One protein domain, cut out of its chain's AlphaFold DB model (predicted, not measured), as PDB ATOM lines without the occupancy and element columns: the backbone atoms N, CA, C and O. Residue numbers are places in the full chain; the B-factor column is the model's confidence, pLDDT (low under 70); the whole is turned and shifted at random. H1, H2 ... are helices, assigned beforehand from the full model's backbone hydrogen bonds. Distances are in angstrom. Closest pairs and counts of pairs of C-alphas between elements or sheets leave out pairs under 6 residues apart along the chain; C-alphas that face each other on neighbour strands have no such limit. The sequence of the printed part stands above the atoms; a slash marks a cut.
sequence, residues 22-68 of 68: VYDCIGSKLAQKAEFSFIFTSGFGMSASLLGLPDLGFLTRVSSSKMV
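What this domain is: This is residues 22 to 68 of the 68 residues of a protein of Crocosphaera subtropica (strain ATCC 51142 / BH68) (UniProt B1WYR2). The model is a stretched, open shape with a short helix, H1, at one end and a second short helix, H2, toward the other end, joined by an outstretched link that folds back past H1 to reach H2. A loop after H2 swings round to a single-turn helix, H3, which sits near H2, and the last residues, 65 to 68, turn back toward the middle of the length. The printed part has 47 residues with three named helices in the order H1, H2, H3 and no named strand; the class is all helix, though only 22 of the 47 residues are in named elements. It is only just loose, close to compact, with a radius of gyration of the C-alphas of 11.5 A, and its elongated outline spans 33 by 17 by 14 A.

Where its parts are: The printed part begins at Val 22, with its C-alpha at (105.242, 37.830, -4.394). H1 is residues 25 to 33, from C-alpha 25 at (109.529, 44.116, -1.998), and measures 12.4 A from first to last C-alpha. H2 is residues 43 to 51, 11.3 A long, with C-alpha 43 at (98.956, 33.245, 2.494). H3 is residues 61 to 64, 5.2 A long, and ends with C-alpha 64 at (99.800, 39.912, 7.404).

How they stand to each other: H1 touches no helix. H1 and H2 are apart, and H1 and H3 are apart too. H2 and H3 are close but not clearly touching, with 2 pairs of C-alphas within 8 A; their closest C-alphas, those of Met 46 and Ser 64, are 6.7 A apart, and their centres are 10.6 A apart. In H1 and H2 every pair of O of residue i and N of residue i+4 is within hydrogen-bond range. H3, with four residues, is too short for such a pair, and its one pair of O of residue i and N of residue i+3 is not within range.

The domain as a whole: The two C-alphas farthest apart are those of Glu 35 and Phe 58, 33.0 A. The first and last printed C-alphas, those of Val 22 and Val 68, are 10.3 A apart, and Val 68 is the chain's last residue. The printed part has no cut. The links from H1 to H2 and from H2 to H3 are short, with 9 residues in each. The mean pLDDT of the printed part is 92.6, and one residue, Val 68, is under 70.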
ATOM      1  N   VAL A  22     104.064  37.238  -5.044       95.50
ATOM      2  CA  VAL A  22     105.242  37.830  -4.394       95.50
ATOM      3  C   VAL A  22     105.001  37.978  -2.894       95.50
ATOM      4  O   VAL A  22     103.885  38.253  -2.447       95.50
ATOM      5  N   TYR A  23     106.049  37.767  -2.105       93.50
ATOM      6  CA  TYR A  23     105.999  37.827  -0.640       93.50
ATOM      7  C   TYR A  23     106.916  38.916  -0.058       93.50
ATOM      8  O   TYR A  23     106.958  39.089   1.157       93.50
ATOM      9  N   ASP A  24     107.643  39.651  -0.906       92.88
ATOM     10  CA  ASP A  24     108.555  40.718  -0.504       92.88
ATOM     11  C   ASP A  24     108.650  41.861  -1.540       92.88
ATOM     12  O   ASP A  24     108.140  41.801  -2.666       92.88
ATOM     13  N   CYS A  25     109.333  42.940  -1.149       93.56
ATOM     14  CA  CYS A  25     109.529  44.116  -1.998       93.56
ATOM     15  C   CYS A  25     110.461  43.848  -3.189       93.56
ATOM     16  O   CYS A  25     110.346  44.514  -4.222       93.56
ATOM     17  N   ILE A  26     111.394  42.898  -3.062       95.06
ATOM     18  CA  ILE A  26     112.352  42.573  -4.124       95.06
ATOM     19  C   ILE A  26     111.614  41.890  -5.276       95.06
ATOM     20  O   ILE A  26     111.719  42.347  -6.417       95.06
ATOM     21  N   GLY A  27     110.807  40.869  -4.981       94.75
ATOM     22  CA  GLY A  27     109.961  40.186  -5.955       94.75
ATOM     23  C   GLY A  27     108.970  41.134  -6.625       94.75
ATOM     24  O   GLY A  27     108.830  41.103  -7.847       94.75
ATOM     25  N   SER A  28     108.359  42.049  -5.863       95.00
ATOM     26  CA  SER A  28     107.489  43.097  -6.420       95.00
ATOM     27  C   SER A  28     108.216  43.966  -7.457       95.00
ATOM     28  O   SER A  28     107.722  44.181  -8.568       95.00
ATOM     29  N   LYS A  29     109.447  44.396  -7.152       96.81
ATOM     30  CA  LYS A  29     110.258  45.206  -8.071       96.81
ATOM     31  C   LYS A  29     110.695  44.428  -9.313       96.81
ATOM     32  O   LYS A  29     110.784  45.010 -10.393       96.81
ATOM     33  N   LEU A  30     110.965  43.130  -9.182       97.44
ATOM     34  CA  LEU A  30     111.266  42.262 -10.323       97.44
ATOM     35  C   LEU A  30     110.038  42.057 -11.215       97.44
ATOM     36  O   LEU A  30     110.149  42.204 -12.427       97.44
ATOM     37  N   ALA A  31     108.868  41.801 -10.629       96.81
ATOM     38  CA  ALA A  31     107.620  41.657 -11.373       96.81
ATOM     39  C   ALA A  31     107.248  42.948 -12.120       96.81
ATOM     40  O   ALA A  31     106.833  42.891 -13.276       96.81
ATOM     41  N   GLN A  32     107.474  44.113 -11.503       96.06
ATOM     42  CA  GLN A  32     107.316  45.405 -12.173       96.06
ATOM     43  C   GLN A  32     108.258  45.542 -13.378       96.06
ATOM     44  O   GLN A  32     107.824  45.964 -14.446       96.06
ATOM     45  N   LYS A  33     109.540  45.179 -13.228       97.75
ATOM     46  CA  LYS A  33     110.518  45.204 -14.334       97.75
ATOM     47  C   LYS A  33     110.187  44.213 -15.450       97.75
ATOM     48  O   LYS A  33     110.569  44.454 -16.585       97.75
ATOM     49  N   ALA A  34     109.509  43.118 -15.119       97.56
ATOM     50  CA  ALA A  34     109.004  42.132 -16.069       97.56
ATOM     51  C   ALA A  34     107.626  42.509 -16.655       97.56
ATOM     52  O   ALA A  34     106.997  41.680 -17.303       97.56
ATOM     53  N   GLU A  35     107.156  43.740 -16.419       96.06
ATOM     54  CA  GLU A  35     105.954  44.325 -17.029       96.06
ATOM     55  C   GLU A  35     104.635  43.598 -16.700       96.06
ATOM     56  O   GLU A  35     103.643  43.706 -17.425       96.06
ATOM     57  N   PHE A  36     104.569  42.902 -15.559       96.44
ATOM     58  CA  PHE A  36     103.307  42.334 -15.087       96.44
ATOM     59  C   PHE A  36     102.317  43.438 -14.695       96.44
ATOM     60  O   PHE A  36     102.637  44.359 -13.944       96.44
ATOM     61  N   SER A  37     101.074  43.318 -15.175       94.31
ATOM     62  CA  SER A  37     100.020  44.318 -14.934       94.31
ATOM     63  C   SER A  37      99.565  44.382 -13.475       94.31
ATOM     64  O   SER A  37      99.097  45.425 -13.020       94.31
ATOM     65  N   PHE A  38      99.676  43.269 -12.748       94.81
ATOM     66  CA  PHE A  38      99.488  43.223 -11.305       94.81
ATOM     67  C   PHE A  38     100.251  42.043 -10.693       94.81
ATOM     68  O   PHE A  38     100.658  41.108 -11.381       94.81
ATOM     69  N   ILE A  39     100.421  42.111  -9.379       95.31
ATOM     70  CA  ILE A  39     100.993  41.067  -8.530       95.31
ATOM     71  C   ILE A  39      99.977  40.714  -7.449       95.31
ATOM     72  O   ILE A  39      99.100  41.522  -7.130       95.31
ATOM     73  N   PHE A  40     100.105  39.534  -6.858       94.25
ATOM     74  CA  PHE A  40      99.355  39.185  -5.656       94.25
ATOM     75  C   PHE A  40     100.287  38.596  -4.606       94.25
ATOM     76  O   PHE A  40     101.414  38.215  -4.909       94.25
ATOM     77  N   THR A  41      99.828  38.533  -3.361       93.38
ATOM     78  CA  THR A  41     100.554  37.849  -2.292       93.38
ATOM     79  C   THR A  41      99.816  36.584  -1.879       93.38
ATOM     80  O   THR A  41      98.590  36.514  -1.961       93.38
ATOM     81  N   SER A  42     100.568  35.568  -1.466       92.12
ATOM     82  CA  SER A  42     100.036  34.269  -1.053       92.12
ATOM     83  C   SER A  42     100.059  34.146   0.470       92.12
ATOM     84  O   SER A  42     101.042  34.539   1.095       92.12
ATOM     85  N   GLY A  43      99.016  33.549   1.057       91.25
ATOM     86  CA  GLY A  43      98.956  33.245   2.494       91.25
ATOM     87  C   GLY A  43     100.147  32.407   2.956       91.25
ATOM     88  O   GLY A  43     100.850  32.797   3.888       91.25
ATOM     89  N   PHE A  44     100.462  31.341   2.217       93.06
ATOM     90  CA  PHE A  44     101.658  30.538   2.454       93.06
ATOM     91  C   PHE A  44     102.948  31.350   2.329       93.06
ATOM     92  O   PHE A  44     103.806  31.249   3.200       93.06
ATOM     93  N   GLY A  45     103.076  32.185   1.291       92.19
ATOM     94  CA  GLY A  45     104.252  33.046   1.118       92.19
ATOM     95  C   GLY A  45     104.457  33.973   2.316       92.19
ATOM     96  O   GLY A  45     105.564  34.098   2.829       92.19
ATOM     97  N   MET A  46     103.370  34.546   2.834       93.25
ATOM     98  CA  MET A  46     103.417  35.359   4.042       93.25
ATOM     99  C   MET A  46     103.776  34.543   5.292       93.25
ATOM    100  O   MET A  46     104.646  34.948   6.058       93.25
ATOM    101  N   SER A  47     103.148  33.382   5.498       94.44
ATOM    102  CA  SER A  47     103.402  32.516   6.659       94.44
ATOM    103  C   SER A  47     104.842  31.998   6.692       94.44
ATOM    104  O   SER A  47     105.517  32.097   7.720       94.44
ATOM    105  N   ALA A  48     105.344  31.502   5.561       94.25
ATOM    106  CA  ALA A  48     106.695  30.971   5.455       94.25
ATOM    107  C   ALA A  48     107.750  32.069   5.645       94.25
ATOM    108  O   ALA A  48     108.696  31.876   6.403       94.25
ATOM    109  N   SER A  49     107.582  33.233   5.012       93.25
ATOM    110  CA  SER A  49     108.600  34.289   5.054       93.25
ATOM    111  C   SER A  49     108.566  35.129   6.332       93.25
ATOM    112  O   SER A  49     109.621  35.566   6.783       93.25
ATOM    113  N   LEU A  50     107.392  35.365   6.931       92.75
ATOM    114  CA  LEU A  50     107.272  36.176   8.150       92.75
ATOM    115  C   LEU A  50     107.409  35.351   9.434       92.75
ATOM    116  O   LEU A  50     107.974  35.843  10.409       92.75
ATOM    117  N   LEU A  51     106.847  34.139   9.458       93.38
ATOM    118  CA  LEU A  51     106.763  33.309  10.667       93.38
ATOM    119  C   LEU A  51     107.647  32.060  10.601       93.38
ATOM    120  O   LEU A  51     107.915  31.471  11.643       93.38
ATOM    121  N   GLY A  52     108.076  31.628   9.410       94.38
ATOM    122  CA  GLY A  52     108.773  30.347   9.242       94.38
ATOM    123  C   GLY A  52     107.869  29.132   9.478       94.38
ATOM    124  O   GLY A  52     108.367  28.053   9.787       94.38
ATOM    125  N   LEU A  53     106.545  29.304   9.371       95.00
ATOM    126  CA  LEU A  53     105.543  28.283   9.692       95.00
ATOM    127  C   LEU A  53     104.743  27.852   8.453       95.00
ATOM    128  O   LEU A  53     104.539  28.664   7.543       95.00
ATOM    129  N   PRO A  54     104.233  26.604   8.421       94.25
ATOM    130  CA  PRO A  54     103.337  26.153   7.360       94.25
ATOM    131  C   PRO A  54     102.012  26.929   7.373       94.25
ATOM    132  O   PRO A  54     101.601  27.467   8.403       94.25
ATOM    133  N   ASP A  55     101.318  26.951   6.232       94.00
ATOM    134  CA  ASP A  55     100.023  27.630   6.083       94.00
ATOM    135  C   ASP A  55      98.887  26.823   6.730       94.00
ATOM    136  O   ASP A  55      98.125  26.124   6.068       94.00
ATOM    137  N   LEU A  56      98.831  26.871   8.062       95.75
ATOM    138  CA  LEU A  56      97.816  26.214   8.897       95.75
ATOM    139  C   LEU A  56      96.981  27.233   9.690       95.75
ATOM    140  O   LEU A  56      96.418  26.910  10.733       95.75
ATOM    141  N   GLY A  57      96.929  28.485   9.225       91.81
ATOM    142  CA  GLY A  57      96.165  29.551   9.882       91.81
ATOM    143  C   GLY A  57      96.870  30.230  11.063       91.81
ATOM    144  O   GLY A  57      96.226  30.944  11.826       91.81
ATOM    145  N   PHE A  58      98.188  30.056  11.216       93.00
ATOM    146  CA  PHE A  58      98.976  30.791  12.219       93.00
ATOM    147  C   PHE A  58      99.120  32.284  11.891       93.00
ATOM    148  O   PHE A  58      99.326  33.111  12.782       93.00
ATOM    149  N   LEU A  59      99.032  32.640  10.606       93.88
ATOM    150  CA  LEU A  59      99.134  34.018  10.157       93.88
ATOM    151  C   LEU A  59      97.889  34.806  10.579       93.88
ATOM    152  O   LEU A  59      96.777  34.553  10.123       93.88
ATOM    153  N   THR A  60      98.087  35.803  11.438       93.56
ATOM    154  CA  THR A  60      97.010  36.696  11.875       93.56
ATOM    155  C   THR A  60      96.879  37.904  10.952       93.56
ATOM    156  O   THR A  60      97.845  38.312  10.305       93.56
ATOM    157  N   ARG A  61      95.714  38.560  10.987       89.50
ATOM    158  CA  ARG A  61      95.461  39.821  10.266       89.50
ATOM    159  C   ARG A  61      96.495  40.919  10.560       89.50
ATOM    160  O   ARG A  61      96.801  41.716   9.680       89.50
ATOM    161  N   VAL A  62      97.004  40.989  11.795       89.94
ATOM    162  CA  VAL A  62      97.991  42.006  12.211       89.94
ATOM    163  C   VAL A  62      99.384  41.673  11.680       89.94
ATOM    164  O   VAL A  62     100.145  42.560  11.306       89.94
ATOM    165  N   SER A  63      99.733  40.388  11.637       85.12
ATOM    166  CA  SER A  63     101.003  39.946  11.065       85.12
ATOM    167  C   SER A  63     101.009  40.134   9.546       85.12
ATOM    168  O   SER A  63     101.972  40.676   9.009       85.12
ATOM    169  N   SER A  64      99.915  39.779   8.862       86.12
ATOM    170  CA  SER A  64      99.800  39.912   7.404       86.12
ATOM    171  C   SER A  64      99.836  41.364   6.925       86.12
ATOM    172  O   SER A  64     100.371  41.635   5.856       86.12
ATOM    173  N   SER A  65      99.330  42.325   7.709       86.38
ATOM    174  CA  SER A  65      99.342  43.744   7.320       86.38
ATOM    175  C   SER A  65     100.743  44.360   7.229       86.38
ATOM    176  O   SER A  65     100.868  45.493   6.787       86.38
ATOM    177  N   LYS A  66     101.796  43.656   7.664       83.44
ATOM    178  CA  LYS A  66     103.191  44.104   7.515       83.44
ATOM    179  C   LYS A  66     103.780  43.807   6.130       83.44
ATOM    180  O   LYS A  66     104.869  44.287   5.837       83.44
ATOM    181  N   MET A  67     103.103  42.989   5.320       81.31
ATOM    182  CA  MET A  67     103.573  42.532   4.004       81.31
ATOM    183  C   MET A  67     102.824  43.164   2.824       81.31
ATOM    184  O   MET A  67     103.205  42.927   1.679       81.31
ATOM    185  N   VAL A  68     101.778  43.952   3.094       69.88
ATOM    186  CA  VAL A  68     100.915  44.612   2.097       69.88
ATOM    187  C   VAL A  68     101.004  46.123   2.200       69.88
ATOM    188  O   VAL A  68     101.071  46.625   3.342       69.88
TER     189      VAL A  68